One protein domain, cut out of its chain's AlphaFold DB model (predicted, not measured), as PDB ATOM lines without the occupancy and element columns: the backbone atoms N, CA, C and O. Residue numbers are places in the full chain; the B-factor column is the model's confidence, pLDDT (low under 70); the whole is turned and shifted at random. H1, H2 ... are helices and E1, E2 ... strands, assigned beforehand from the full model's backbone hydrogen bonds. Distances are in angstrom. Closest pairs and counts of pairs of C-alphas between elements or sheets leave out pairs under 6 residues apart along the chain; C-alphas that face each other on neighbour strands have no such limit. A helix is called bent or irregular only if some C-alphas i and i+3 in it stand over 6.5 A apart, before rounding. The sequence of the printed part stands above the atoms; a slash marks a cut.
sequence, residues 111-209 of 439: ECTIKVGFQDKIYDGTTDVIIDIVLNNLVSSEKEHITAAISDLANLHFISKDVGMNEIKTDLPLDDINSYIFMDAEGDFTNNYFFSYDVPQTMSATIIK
ATOM      1  N   GLU A 111      51.393  17.834  49.572       91.69
ATOM      2  CA  GLU A 111      50.087  18.474  49.389       91.69
ATOM      3  C   GLU A 111      49.785  18.618  47.895       91.69
ATOM      4  O   GLU A 111      50.603  19.156  47.147       91.69
ATOM      5  N   CYS A 112      48.607  18.173  47.471       87.31
ATOM      6  CA  CYS A 112      48.095  18.331  46.117       87.31
ATOM      7  C   CYS A 112      46.710  18.974  46.169       87.31
ATOM      8  O   CYS A 112      45.887  18.652  47.029       87.31
ATOM      9  N   THR A 113      46.441  19.888  45.240       85.94
ATOM     10  CA  THR A 113      45.111  20.489  45.096       85.94
ATOM     11  C   THR A 113      44.575  20.204  43.710       85.94
ATOM     12  O   THR A 113      45.215  20.553  42.714       85.94
ATOM     13  N   ILE A 114      43.383  19.620  43.669       83.19
ATOM     14  CA  ILE A 114      42.613  19.375  42.456       83.19
ATOM     15  C   ILE A 114      41.462  20.370  42.455       83.19
ATOM     16  O   ILE A 114      40.625  20.361  43.360       83.19
ATOM     17  N   LYS A 115      41.433  21.243  41.449       84.56
ATOM     18  CA  LYS A 115      40.299  22.135  41.212       84.56
ATOM     19  C   LYS A 115      39.568  21.700  39.963       84.56
ATOM     20  O   LYS A 115      40.209  21.480  38.935       84.56
ATOM     21  N   VAL A 116      38.249  21.620  40.062       82.06
ATOM     22  CA  VAL A 116      37.377  21.293  38.934       82.06
ATOM     23  C   VAL A 116      36.490  22.494  38.653       82.06
ATOM     24  O   VAL A 116      35.772  22.969  39.529       82.06
ATOM     25  N   GLY A 117      36.559  22.999  37.431       85.94
ATOM     26  CA  GLY A 117      35.700  24.046  36.903       85.94
ATOM     27  C   GLY A 117      34.916  23.554  35.694       85.94
ATOM     28  O   GLY A 117      35.212  22.511  35.112       85.94
ATOM     29  N   PHE A 118      33.921  24.341  35.298       88.62
ATOM     30  CA  PHE A 118      33.121  24.090  34.106       88.62
ATOM     31  C   PHE A 118      33.181  25.319  33.215       88.62
ATOM     32  O   PHE A 118      33.045  26.445  33.694       88.62
ATOM     33  N   GLN A 119      33.418  25.094  31.930       91.62
ATOM     34  CA  GLN A 119      33.526  26.160  30.947       91.62
ATOM     35  C   GLN A 119      32.181  26.376  30.261       91.62
ATOM     36  O   GLN A 119      31.436  25.432  29.986       91.62
ATOM     37  N   ASP A 120      31.899  27.637  29.948       94.25
ATOM     38  CA  ASP A 120      30.802  27.978  29.053       94.25
ATOM     39  C   ASP A 120      31.067  27.388  27.659       94.25
ATOM     40  O   ASP A 120      32.213  27.313  27.203       94.25
ATOM     41  N   LYS A 121      30.000  27.013  26.948       91.44
ATOM     42  CA  LYS A 121      30.101  26.518  25.569       91.44
ATOM     43  C   LYS A 121      29.126  27.213  24.635       91.44
ATOM     44  O   LYS A 121      28.079  27.696  25.054       91.44
ATOM     45  N   ILE A 122      29.451  27.240  23.349       91.88
ATOM     46  CA  ILE A 122      28.507  27.657  22.306       91.88
ATOM     47  C   ILE A 122      27.548  26.494  22.037       91.88
ATOM     48  O   ILE A 122      27.967  25.339  22.050       91.88
ATOM     49  N   TYR A 123      26.274  26.798  21.791       91.38
ATOM     50  CA  TYR A 123      25.263  25.807  21.442       91.38
ATOM     51  C   TYR A 123      25.732  24.911  20.288       91.38
ATOM     52  O   TYR A 123      26.009  25.375  19.180       91.38
ATOM     53  N   ASP A 124      25.791  23.615  20.570       87.69
ATOM     54  CA  ASP A 124      26.254  22.566  19.665       87.69
ATOM     55  C   ASP A 124      25.221  21.427  19.502       87.69
ATOM     56  O   ASP A 124      25.491  20.392  18.890       87.69
ATOM     57  N   GLY A 125      24.022  21.604  20.065       88.50
ATOM     58  CA  GLY A 125      22.960  20.604  20.050       88.50
ATOM     59  C   GLY A 125      23.161  19.424  21.008       88.50
ATOM     60  O   GLY A 125      22.289  18.552  21.038       88.50
ATOM     61  N   THR A 126      24.239  19.392  21.800       89.75
ATOM     62  CA  THR A 126      24.521  18.320  22.765       89.75
ATOM     63  C   THR A 126      24.432  18.806  24.206       89.75
ATOM     64  O   THR A 126      24.475  20.000  24.505       89.75
ATOM     65  N   THR A 127      24.340  17.854  25.128       92.25
ATOM     66  CA  THR A 127      24.430  18.093  26.571       92.25
ATOM     67  C   THR A 127      25.857  17.944  27.098       92.25
ATOM     68  O   THR A 127      26.045  17.966  28.307       92.25
ATOM     69  N   ASP A 128      26.860  17.806  26.223       89.75
ATOM     70  CA  ASP A 128      28.254  17.574  26.620       89.75
ATOM     71  C   ASP A 128      28.798  18.771  27.413       89.75
ATOM     72  O   ASP A 128      28.509  19.925  27.077       89.75
ATOM     73  N   VAL A 129      29.594  18.495  28.443       88.31
ATOM     74  CA  VAL A 129      30.192  19.501  29.329       88.31
ATOM     75  C   VAL A 129      31.669  19.672  28.998       88.31
ATOM     76  O   VAL A 129      32.374  18.701  28.736       88.31
ATOM     77  N   ILE A 130      32.154  20.913  29.042       88.00
ATOM     78  CA  ILE A 130      33.586  21.211  28.959       88.00
ATOM     79  C   ILE A 130      34.104  21.408  30.383       88.00
ATOM     80  O   ILE A 130      33.675  22.324  31.089       88.00
ATOM     81  N   ILE A 131      35.013  20.535  30.800       84.06
ATOM     82  CA  ILE A 131      35.598  20.530  32.142       84.06
ATOM     83  C   ILE A 131      36.940  21.265  32.097       84.06
ATOM     84  O   ILE A 131      37.728  21.079  31.171       84.06
ATOM     85  N   ASP A 132      37.205  22.081  33.109       84.50
ATOM     86  CA  ASP A 132      38.512  22.680  33.365       84.50
ATOM     87  C   ASP A 132      39.115  22.040  34.617       84.50
ATOM     88  O   ASP A 132      38.497  22.046  35.682       84.50
ATOM     89  N   ILE A 133      40.303  21.454  34.493       83.00
ATOM     90  CA  ILE A 133      40.975  20.755  35.592       83.00
ATOM     91  C   ILE A 133      42.290  21.461  35.874       83.00
ATOM     92  O   ILE A 133      43.188  21.512  35.031       83.00
ATOM     93  N   VAL A 134      42.444  21.938  37.106       86.31
ATOM     94  CA  VAL A 134      43.691  22.543  37.573       86.31
ATOM     95  C   VAL A 134      44.316  21.652  38.639       86.31
ATOM     96  O   VAL A 134      43.809  21.542  39.755       86.31
ATOM     97  N   LEU A 135      45.454  21.044  38.291       86.00
ATOM     98  CA  LEU A 135      46.257  20.204  39.182       86.00
ATOM     99  C   LEU A 135      47.469  20.984  39.696       86.00
ATOM    100  O   LEU A 135      48.398  21.290  38.940       86.00
ATOM    101  N   ASN A 136      47.489  21.272  40.995       89.00
ATOM    102  CA  ASN A 136      48.596  21.963  41.648       89.00
ATOM    103  C   ASN A 136      49.420  21.000  42.499       89.00
ATOM    104  O   ASN A 136      48.871  20.176  43.221       89.00
ATOM    105  N   ASN A 137      50.746  21.167  42.455       89.50
ATOM    106  CA  ASN A 137      51.708  20.405  43.256       89.50
ATOM    107  C   ASN A 137      51.731  18.885  43.013       89.50
ATOM    108  O   ASN A 137      52.258  18.149  43.838       89.50
ATOM    109  N   LEU A 138      51.265  18.423  41.854       87.50
ATOM    110  CA  LEU A 138      51.487  17.051  41.404       87.50
ATOM    111  C   LEU A 138      52.821  16.917  40.650       87.50
ATOM    112  O   LEU A 138      53.221  17.833  39.919       87.50
ATOM    113  N   VAL A 139      53.496  15.776  40.795       88.75
ATOM    114  CA  VAL A 139      54.632  15.392  39.947       88.75
ATOM    115  C   VAL A 139      54.163  15.291  38.494       88.75
ATOM    116  O   VAL A 139      53.095  14.762  38.200       88.75
ATOM    117  N   SER A 140      54.941  15.849  37.565       84.19
ATOM    118  CA  SER A 140      54.511  16.016  36.171       84.19
ATOM    119  C   SER A 140      54.180  14.702  35.461       84.19
ATOM    120  O   SER A 140      53.226  14.685  34.692       84.19
ATOM    121  N   SER A 141      54.916  13.621  35.735       81.38
ATOM    122  CA  SER A 141      54.663  12.292  35.156       81.38
ATOM    123  C   SER A 141      53.340  11.670  35.606       81.38
ATOM    124  O   SER A 141      52.849  10.763  34.953       81.38
ATOM    125  N   GLU A 142      52.744  12.163  36.691       82.06
ATOM    126  CA  GLU A 142      51.489  11.639  37.244       82.06
ATOM    127  C   GLU A 142      50.270  12.464  36.790       82.06
ATOM    128  O   GLU A 142      49.124  12.074  37.012       82.06
ATOM    129  N   LYS A 143      50.489  13.621  36.139       79.88
ATOM    130  CA  LYS A 143      49.407  14.555  35.764       79.88
ATOM    131  C   LYS A 143      48.488  13.989  34.692       79.88
ATOM    132  O   LYS A 143      47.280  14.224  34.748       79.88
ATOM    133  N   GLU A 144      49.050  13.277  33.722       76.38
ATOM    134  CA  GLU A 144      48.285  12.695  32.617       76.38
ATOM    135  C   GLU A 144      47.321  11.617  33.127       76.38
ATOM    136  O   GLU A 144      46.154  11.628  32.744       76.38
ATOM    137  N   HIS A 145      47.754  10.792  34.088       73.25
ATOM    138  CA  HIS A 145      46.918   9.766  34.719       73.25
ATOM    139  C   HIS A 145      45.702  10.359  35.438       73.25
ATOM    140  O   HIS A 145      44.576   9.915  35.220       73.25
ATOM    141  N   ILE A 146      45.896  11.421  36.229       72.75
ATOM    142  CA  ILE A 146      44.778  12.098  36.909       72.75
ATOM    143  C   ILE A 146      43.837  12.769  35.900       72.75
ATOM    144  O   ILE A 146      42.619  12.702  36.050       72.75
ATOM    145  N   THR A 147      44.387  13.410  34.865       71.88
ATOM    146  CA  THR A 147      43.581  14.115  33.855       71.88
ATOM    147  C   THR A 147      42.708  13.140  33.060       71.88
ATOM    148  O   THR A 147      41.536  13.428  32.817       71.88
ATOM    149  N   ALA A 148      43.247  11.971  32.699       68.75
ATOM    150  CA  ALA A 148      42.500  10.915  32.022       68.75
ATOM    151  C   ALA A 148      41.400  10.333  32.924       68.75
ATOM    152  O   ALA A 148      40.243  10.285  32.517       68.75
ATOM    153  N   ALA A 149      41.729  10.004  34.179       68.88
ATOM    154  CA  ALA A 149      40.763   9.463  35.131       68.88
ATOM    155  C   ALA A 149      39.569  10.408  35.357       68.88
ATOM    156  O   ALA A 149      38.424   9.975  35.302       68.88
ATOM    157  N   ILE A 150      39.804  11.711  35.545       68.44
ATOM    158  CA  ILE A 150      38.710  12.681  35.733       68.44
ATOM    159  C   ILE A 150      37.840  12.803  34.471       68.44
ATOM    160  O   ILE A 150      36.633  13.000  34.584       68.44
ATOM    161  N   SER A 151      38.434  12.670  33.281       65.25
ATOM    162  CA  SER A 151      37.705  12.774  32.009       65.25
ATOM    163  C   SER A 151      36.810  11.554  31.741       65.25
ATOM    164  O   SER A 151      35.728  11.716  31.186       65.25
ATOM    165  N   ASP A 152      37.227  10.358  32.173       60.62
ATOM    166  CA  ASP A 152      36.475   9.103  31.998       60.62
ATOM    167  C   ASP A 152      35.398   8.880  33.079       60.62
ATOM    168  O   ASP A 152      34.381   8.230  32.832       60.62
ATOM    169  N   LEU A 153      35.598   9.415  34.288       55.53
ATOM    170  CA  LEU A 153      34.694   9.250  35.440       55.53
ATOM    171  C   LEU A 153      33.408  10.074  35.352       55.53
ATOM    172  O   LEU A 153      32.459   9.841  36.103       55.53
ATOM    173  N   ALA A 154      33.382  11.075  34.483       61.03
ATOM    174  CA  ALA A 154      32.377  12.110  34.518       61.03
ATOM    175  C   ALA A 154      31.465  11.968  33.293       61.03
ATOM    176  O   ALA A 154      31.647  12.649  32.288       61.03
ATOM    177  N   ASN A 155      30.414  11.142  33.401       73.25
ATOM    178  CA  ASN A 155      29.223  11.240  32.534       73.25
ATOM    179  C   ASN A 155      28.454  12.546  32.835       73.25
ATOM    180  O   ASN A 155      27.240  12.558  33.062       73.25
ATOM    181  N   LEU A 156      29.194  13.651  32.931       83.12
ATOM    182  CA  LEU A 156      28.689  14.969  33.206       83.12
ATOM    183  C   LEU A 156      27.976  15.463  31.967       83.12
ATOM    184  O   LEU A 156      28.529  15.510  30.869       83.12
ATOM    185  N   HIS A 157      26.739  15.864  32.175       89.25
ATOM    186  CA  HIS A 157      25.907  16.404  31.132       89.25
ATOM    187  C   HIS A 157      25.122  17.588  31.677       89.25
ATOM    188  O   HIS A 157      24.681  17.608  32.828       89.25
ATOM    189  N   PHE A 158      24.922  18.591  30.834       92.69
ATOM    190  CA  PHE A 158      23.918  19.604  31.102       92.69
ATOM    191  C   PHE A 158      22.537  18.948  31.155       92.69
ATOM    192  O   PHE A 158      22.200  18.121  30.306       92.69
ATOM    193  N   ILE A 159      21.696  19.360  32.106       92.94
ATOM    194  CA  ILE A 159      20.310  18.864  32.201       92.94
ATOM    195  C   ILE A 159      19.455  19.231  30.981       92.94
ATOM    196  O   ILE A 159      18.405  18.637  30.743       92.94
ATOM    197  N   SER A 160      19.890  20.242  30.232       94.12
ATOM    198  CA  SER A 160      19.267  20.718  29.010       94.12
ATOM    199  C   SER A 160      20.346  21.112  28.014       94.12
ATOM    200  O   SER A 160      21.403  21.616  28.382       94.12
ATOM    201  N   LYS A 161      20.056  20.903  26.732       92.19
ATOM    202  CA  LYS A 161      20.895  21.370  25.622       92.19
ATOM    203  C   LYS A 161      20.642  22.835  25.258       92.19
ATOM    204  O   LYS A 161      21.340  23.372  24.405       92.19
ATOM    205  N   ASP A 162      19.603  23.448  25.818       93.56
ATOM    206  CA  ASP A 162      19.175  24.788  25.430       93.56
ATOM    207  C   ASP A 162      20.034  25.883  26.067       93.56
ATOM    208  O   ASP A 162      20.625  25.706  27.129       93.56
ATOM    209  N   VAL A 163      20.090  27.039  25.411       94.50
ATOM    210  CA  VAL A 163      20.893  28.182  25.855       94.50
ATOM    211  C   VAL A 163      20.445  28.731  27.204       94.50
ATOM    212  O   VAL A 163      19.263  28.740  27.540       94.50
ATOM    213  N   GLY A 164      21.406  29.274  27.943       95.69
ATOM    214  CA  GLY A 164      21.219  29.801  29.287       95.69
ATOM    215  C   GLY A 164      22.135  29.125  30.297       95.69
ATOM    216  O   GLY A 164      22.963  28.280  29.954       95.69
ATOM    217  N   MET A 165      21.995  29.541  31.554       96.00
ATOM    218  CA  MET A 165      22.668  28.891  32.673       96.00
ATOM    219  C   MET A 165      21.993  27.545  32.927       96.00
ATOM    220  O   MET A 165      20.803  27.511  33.243       96.00
ATOM    221  N   ASN A 166      22.748  26.458  32.797       95.44
ATOM    222  CA  ASN A 166      22.235  25.111  32.984       95.44
ATOM    223  C   ASN A 166      22.960  24.422  34.133       95.44
ATOM    224  O   ASN A 166      24.179  24.532  34.277       95.44
ATOM    225  N   GLU A 167      22.192  23.686  34.931       93.50
ATOM    226  CA  GLU A 167      22.743  22.749  35.902       93.50
ATOM    227  C   GLU A 167      23.434  21.599  35.162       93.50
ATOM    228  O   GLU A 167      22.982  21.145  34.104       93.50
ATOM    229  N   ILE A 168      24.532  21.129  35.734       90.00
ATOM    230  CA  ILE A 168      25.273  19.965  35.273       90.00
ATOM    231  C   ILE A 168      24.974  18.822  36.236       90.00
ATOM    232  O   ILE A 168      25.047  18.988  37.454       90.00
ATOM    233  N   LYS A 169      24.644  17.655  35.687       86.50
ATOM    234  CA  LYS A 169      24.433  16.423  36.445       86.50
ATOM    235  C   LYS A 169      25.411  15.357  36.013       86.50
ATOM    236  O   LYS A 169      25.933  15.376  34.909       86.50
ATOM    237  N   THR A 170      25.634  14.431  36.924       78.38
ATOM    238  CA  THR A 170      26.380  13.198  36.720       78.38
ATOM    239  C   THR A 170      25.412  12.045  36.952       78.38
ATOM    240  O   THR A 170      24.572  12.113  37.852       78.38
ATOM    241  N   ASP A 171      25.529  10.991  36.150       72.31
ATOM    242  CA  ASP A 171      24.782   9.745  36.368       72.31
ATOM    243  C   ASP A 171      25.303   8.957  37.585       72.31
ATOM    244  O   ASP A 171      24.637   8.046  38.077       72.31
ATOM    245  N   LEU A 172      26.488   9.321  38.088       65.06
ATOM    246  CA  LEU A 172      27.090   8.783  39.304       65.06
ATOM    247  C   LEU A 172      26.893   9.743  40.487       65.06
ATOM    248  O   LEU A 172      26.966  10.958  40.287       65.06
ATOM    249  N   PRO A 173      26.689   9.246  41.722       57.47
ATOM    250  CA  PRO A 173      26.622  10.092  42.910       57.47
ATOM    251  C   PRO A 173      27.884  10.961  43.045       57.47
ATOM    252  O   PRO A 173      28.999  10.468  42.908       57.47
ATOM    253  N   LEU A 174      27.734  12.252  43.354       52.59
ATOM    254  CA  LEU A 174      28.873  13.157  43.595       52.59
ATOM    255  C   LEU A 174      29.776  12.688  44.742       52.59
ATOM    256  O   LEU A 174      30.992  12.860  44.681       52.59
ATOM    257  N   ASP A 175      29.184  12.060  45.758       52.06
ATOM    258  CA  ASP A 175      29.915  11.484  46.890       52.06
ATOM    259  C   ASP A 175      30.849  10.347  46.444       52.06
ATOM    260  O   ASP A 175      31.886  10.121  47.066       52.06
ATOM    261  N   ASP A 176      30.519   9.693  45.324       49.28
ATOM    262  CA  ASP A 176      31.345   8.676  44.686       49.28
ATOM    263  C   ASP A 176      32.396   9.269  43.737       49.28
ATOM    264  O   ASP A 176      33.468   8.698  43.593       49.28
ATOM    265  N   ILE A 177      32.193  10.445  43.131       46.38
ATOM    266  CA  ILE A 177      33.254  11.085  42.320       46.38
ATOM    267  C   ILE A 177      34.523  11.302  43.163       46.38
ATOM    268  O   ILE A 177      35.628  11.127  42.659       46.38
ATOM    269  N   ASN A 178      34.369  11.592  44.461       47.34
ATOM    270  CA  ASN A 178      35.481  11.669  45.415       47.34
ATOM    271  C   ASN A 178      36.094  10.297  45.772       47.34
ATOM    272  O   ASN A 178      37.224  10.254  46.254       47.34
ATOM    273  N   SER A 179      35.360   9.194  45.573       49.28
ATOM    274  CA  SER A 179      35.799   7.812  45.828       49.28
ATOM    275  C   SER A 179      36.417   7.138  44.596       49.28
ATOM    276  O   SER A 179      37.217   6.217  44.746       49.28
ATOM    277  N   TYR A 180      36.100   7.618  43.389       51.22
ATOM    278  CA  TYR A 180      36.585   7.061  42.123       51.22
ATOM    279  C   TYR A 180      37.981   7.531  41.714       51.22
ATOM    280  O   TYR A 180      38.549   7.022  40.746       51.22
ATOM    281  N   ILE A 181      38.565   8.491  42.427       52.69
ATOM    282  CA  ILE A 181      39.885   8.984  42.066       52.69
ATOM    283  C   ILE A 181      40.935   7.982  42.574       52.69
ATOM    284  O   ILE A 181      40.991   7.671  43.762       52.69
ATOM    285  N   PHE A 182      41.766   7.530  41.626       52.97
ATOM    286  CA  PHE A 182      43.064   6.858  41.768       52.97
ATOM    287  C   PHE A 182      43.107   5.331  41.994       52.97
ATOM    288  O   PHE A 182      43.634   4.829  42.986       52.97
ATOM    289  N   MET A 183      42.689   4.556  41.000       42.97
ATOM    290  CA  MET A 183      43.291   3.238  40.782       42.97
ATOM    291  C   MET A 183      43.705   3.147  39.319       42.97
ATOM    292  O   MET A 183      42.843   3.122  38.445       42.97
ATOM    293  N   ASP A 184      45.007   3.110  39.046       45.28
ATOM    294  CA  ASP A 184      45.528   2.723  37.736       45.28
ATOM    295  C   ASP A 184      46.343   1.421  37.821       45.28
ATOM    296  O   ASP A 184      46.522   0.825  38.888       45.28
ATOM    297  N   ALA A 185      46.772   0.939  36.654       37.28
ATOM    298  CA  ALA A 185      47.471  -0.330  36.483       37.28
ATOM    299  C   ALA A 185      48.953  -0.298  36.924       37.28
ATOM    300  O   ALA A 185      49.600  -1.347  36.914       37.28
ATOM    301  N   GLU A 186      49.488   0.870  37.294       48.16
ATOM    302  CA  GLU A 186      50.911   1.106  37.589       48.16
ATOM    303  C   GLU A 186      51.189   1.201  39.097       48.16
ATOM    304  O   GLU A 186      52.331   1.045  39.537       48.16
ATOM    305  N   GLY A 187      50.130   1.332  39.895       55.81
ATOM    306  CA  GLY A 187      50.160   1.261  41.348       55.81
ATOM    307  C   GLY A 187      49.650   2.542  41.998       55.81
ATOM    308  O   GLY A 187      49.720   3.634  41.451       55.81
ATOM    309  N   ASP A 188      49.134   2.394  43.214       63.12
ATOM    310  CA  ASP A 188      48.524   3.469  43.989       63.12
ATOM    311  C   ASP A 188      49.559   4.525  44.447       63.12
ATOM    312  O   ASP A 188      50.154   4.416  45.524       63.12
ATOM    313  N   PHE A 189      49.763   5.576  43.641       71.31
ATOM    314  CA  PHE A 189      50.561   6.747  44.026       71.31
ATOM    315  C   PHE A 189      49.811   7.704  44.966       71.31
ATOM    316  O   PHE A 189      50.408   8.661  45.464       71.31
ATOM    317  N   THR A 190      48.535   7.465  45.296       69.31
ATOM    318  CA  THR A 190      47.787   8.367  46.196       69.31
ATOM    319  C   THR A 190      48.359   8.427  47.585       69.31
ATOM    320  O   THR A 190      48.287   9.458  48.259       69.31
ATOM    321  N   ASN A 191      48.981   7.333  48.013       81.94
ATOM    322  CA  ASN A 191      49.599   7.264  49.320       81.94
ATOM    323  C   ASN A 191      50.776   8.232  49.453       81.94
ATOM    324  O   ASN A 191      51.155   8.550  50.578       81.94
ATOM    325  N   ASN A 192      51.273   8.791  48.348       89.81
ATOM    326  CA  ASN A 192      52.300   9.823  48.331       89.81
ATOM    327  C   ASN A 192      51.770  11.248  48.541       89.81
ATOM    328  O   ASN A 192      52.561  12.169  48.760       89.81
ATOM    329  N   TYR A 193      50.449  11.439  48.525       89.25
ATOM    330  CA  TYR A 193      49.819  12.754  48.542       89.25
ATOM    331  C   TYR A 193      48.801  12.933  49.671       89.25
ATOM    332  O   TYR A 193      48.182  11.985  50.164       89.25
ATOM    333  N   PHE A 194      48.617  14.192  50.062       87.31
ATOM    334  CA  PHE A 194      47.414  14.692  50.714       87.31
ATOM    335  C   PHE A 194      46.625  15.494  49.680       87.31
ATOM    336  O   PHE A 194      47.076  16.549  49.235       87.31
ATOM    337  N   PHE A 195      45.476  14.973  49.251       83.00
ATOM    338  CA  PHE A 195      44.632  15.652  48.271       83.00
ATOM    339  C   PHE A 195      43.646  16.598  48.951       83.00
ATOM    340  O   PHE A 195      42.953  16.237  49.901       83.00
ATOM    341  N   SER A 196      43.562  17.803  48.405       83.88
ATOM    342  CA  SER A 196      42.516  18.781  48.677       83.88
ATOM    343  C   SER A 196      41.705  19.007  47.405       83.88
ATOM    344  O   SER A 196      42.270  19.175  46.321       83.88
ATOM    345  N   TYR A 197      40.383  19.007  47.541       79.31
ATOM    346  CA  TYR A 197      39.453  19.149  46.426       79.31
ATOM    347  C   TYR A 197      38.733  20.489  46.520       79.31
ATOM    348  O   TYR A 197      38.131  20.811  47.545       79.31
ATOM    349  N   ASP A 198      38.804  21.263  45.445       82.00
ATOM    350  CA  ASP A 198      38.076  22.516  45.268       82.00
ATOM    351  C   ASP A 198      37.054  22.292  44.150       82.00
ATOM    352  O   ASP A 198      37.335  22.499  42.966       82.00
ATOM    353  N   VAL A 199      35.899  21.744  44.541       76.00
ATOM    354  CA  VAL A 199      34.778  21.442  43.645       76.00
ATOM    355  C   VAL A 199      33.623  22.389  43.989       76.00
ATOM    356  O   VAL A 199      33.270  22.516  45.168       76.00
ATOM    357  N   PRO A 200      33.018  23.063  42.995       75.31
ATOM    358  CA  PRO A 200      31.873  23.930  43.216       75.31
ATOM    359  C   PRO A 200      30.721  23.185  43.898       75.31
ATOM    360  O   PRO A 200      30.358  22.083  43.497       75.31
ATOM    361  N   GLN A 201      30.087  23.824  44.885       73.19
ATOM    362  CA  GLN A 201      28.882  23.293  45.545       73.19
ATOM    363  C   GLN A 201      27.697  23.156  44.577       73.19
ATOM    364  O   GLN A 201      26.808  22.334  44.776       73.19
ATOM    365  N   THR A 202      27.682  23.977  43.527       79.50
ATOM    366  CA  THR A 202      26.711  23.928  42.436       79.50
ATOM    367  C   THR A 202      27.460  23.780  41.124       79.50
ATOM    368  O   THR A 202      28.266  24.643  40.773       79.50
ATOM    369  N   MET A 203      27.185  22.703  40.394       86.56
ATOM    370  CA  MET A 203      27.763  22.486  39.073       86.56
ATOM    371  C   MET A 203      26.851  23.117  38.025       86.56
ATOM    372  O   MET A 203      25.724  22.673  37.812       86.56
ATOM    373  N   SER A 204      27.324  24.183  37.395       91.81
ATOM    374  CA  SER A 204      26.579  24.897  36.363       91.81
ATOM    375  C   SER A 204      27.523  25.657  35.450       91.81
ATOM    376  O   SER A 204      28.541  26.170  35.913       91.81
ATOM    377  N   ALA A 205      27.144  25.779  34.186       94.56
ATOM    378  CA  ALA A 205      27.806  26.635  33.211       94.56
ATOM    379  C   ALA A 205      26.788  27.134  32.177       94.56
ATOM    380  O   ALA A 205      25.642  26.669  32.121       94.56
ATOM    381  N   THR A 206      27.194  28.107  31.367       96.56
ATOM    382  CA  THR A 206      26.322  28.747  30.384       96.56
ATOM    383  C   THR A 206      26.472  28.098  29.014       96.56
ATOM    384  O   THR A 206      27.570  28.002  28.466       96.56
ATOM    385  N   ILE A 207      25.341  27.734  28.407       95.50
ATOM    386  CA  ILE A 207      25.265  27.462  26.971       95.50
ATOM    387  C   ILE A 207      24.917  28.778  26.265       95.50
ATOM    388  O   ILE A 207      23.851  29.360  26.470       95.50
ATOM    389  N   ILE A 208      25.835  29.270  25.443       94.69
ATOM    390  CA  ILE A 208      25.747  30.540  24.720       94.69
ATOM    391  C   ILE A 208      25.102  30.304  23.352       94.69
ATOM    392  O   ILE A 208      25.329  29.277  22.713       94.69
ATOM    393  N   LYS A 209      24.308  31.268  22.870       93.69
ATOM    394  CA  LYS A 209      23.668  31.188  21.549       93.69
ATOM    395  C   LYS A 209      24.676  30.978  20.420       93.69
ATOM    396  O   LYS A 209      25.697  31.659  20.355       93.69
TER     397      LYS A 209
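This is residues 111 to 209 of the 439 residues of an uncharacterized protein of endosymbiont 'TC1' of Trimyema compressum (UniProt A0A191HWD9). Two small three-stranded sheets follow one another along an elongated body, E2 E1 E5 towards one end and E3 E4 E6 towards the other, with the helix H1 packed over E2 on one face of the first sheet. From the short H2 a long link runs back past H1 to the small H3 at the far end of the first sheet. The printed part has 99 residues with three named helices and six named strands, in the order E1 E2 H1 E3 E4 H2 H3 E5 E6; the class is mixed, helices and strands. The sheet E2 E1 E5 is mixed, and E3 E4 E6 is antiparallel. The whole is only just compact, close to loose, with a radius of gyration of the C-alphas of 14.7 A and spans of 44 by 23 by 22 A.

Start at E1, residues 111 to 119, which forms a hairpin with E2, residues 130 to 136; look for N 117 and O 132 at 2.8 A. Next comes H1, residues 140 to 153, on this sheet at a height over the sheet of 9.9 A. It is over E2, and its line stands to E2 at 32 degrees on the local plane, only just slantwise. The closest C-alphas of E2 and H1 are those of Leu 135 and Lys 143, 7.3 A apart. H1 is only just irregular, with C-alphas 141 and 144 6.9 A apart, and 8 of its 10 O i to N i+4 pairs are within hydrogen-bond range. E3, residues 156 to 158, and E4, residues 164 to 170, form a hairpin, with N 157 and O 169 at 2.9 A. H2, residues 174 to 177, is close to H1 but not clearly touching, the closest C-alphas being those of Leu 153 and Ile 177 at 7.3 A. H3, residues 189 to 192, like H2, is too short for an O i to N i+4 pair. E5, residues 193 to 198, is parallel to E1, with N 112 and O 194 at 2.8 A. E6, residues 204 to 208, is antiparallel to E4, with N 164 and O 207 at 2.9 A. The closest C-alphas of E1 and E6 are those of Phe 118 and Ala 205, 6.0 A apart.

Find C-alpha 111 at (50.087, 18.474, 49.389); E1 runs 26.0 A from there. E2 is 19.7 A long, H1 21.0 A and E4 18.9 A. E6 ends at C-alpha 208, at (25.747, 30.540, 24.720).

The C-alphas of Asn 191 and Lys 209 are the two farthest apart, at 44.9 A. The printed part has no cut, and the link from H2 to H3, 11 residues, is long. Read the B-factor column: the model's confidence is under 70 at residues 148 to 154, 172 to 188 and 190.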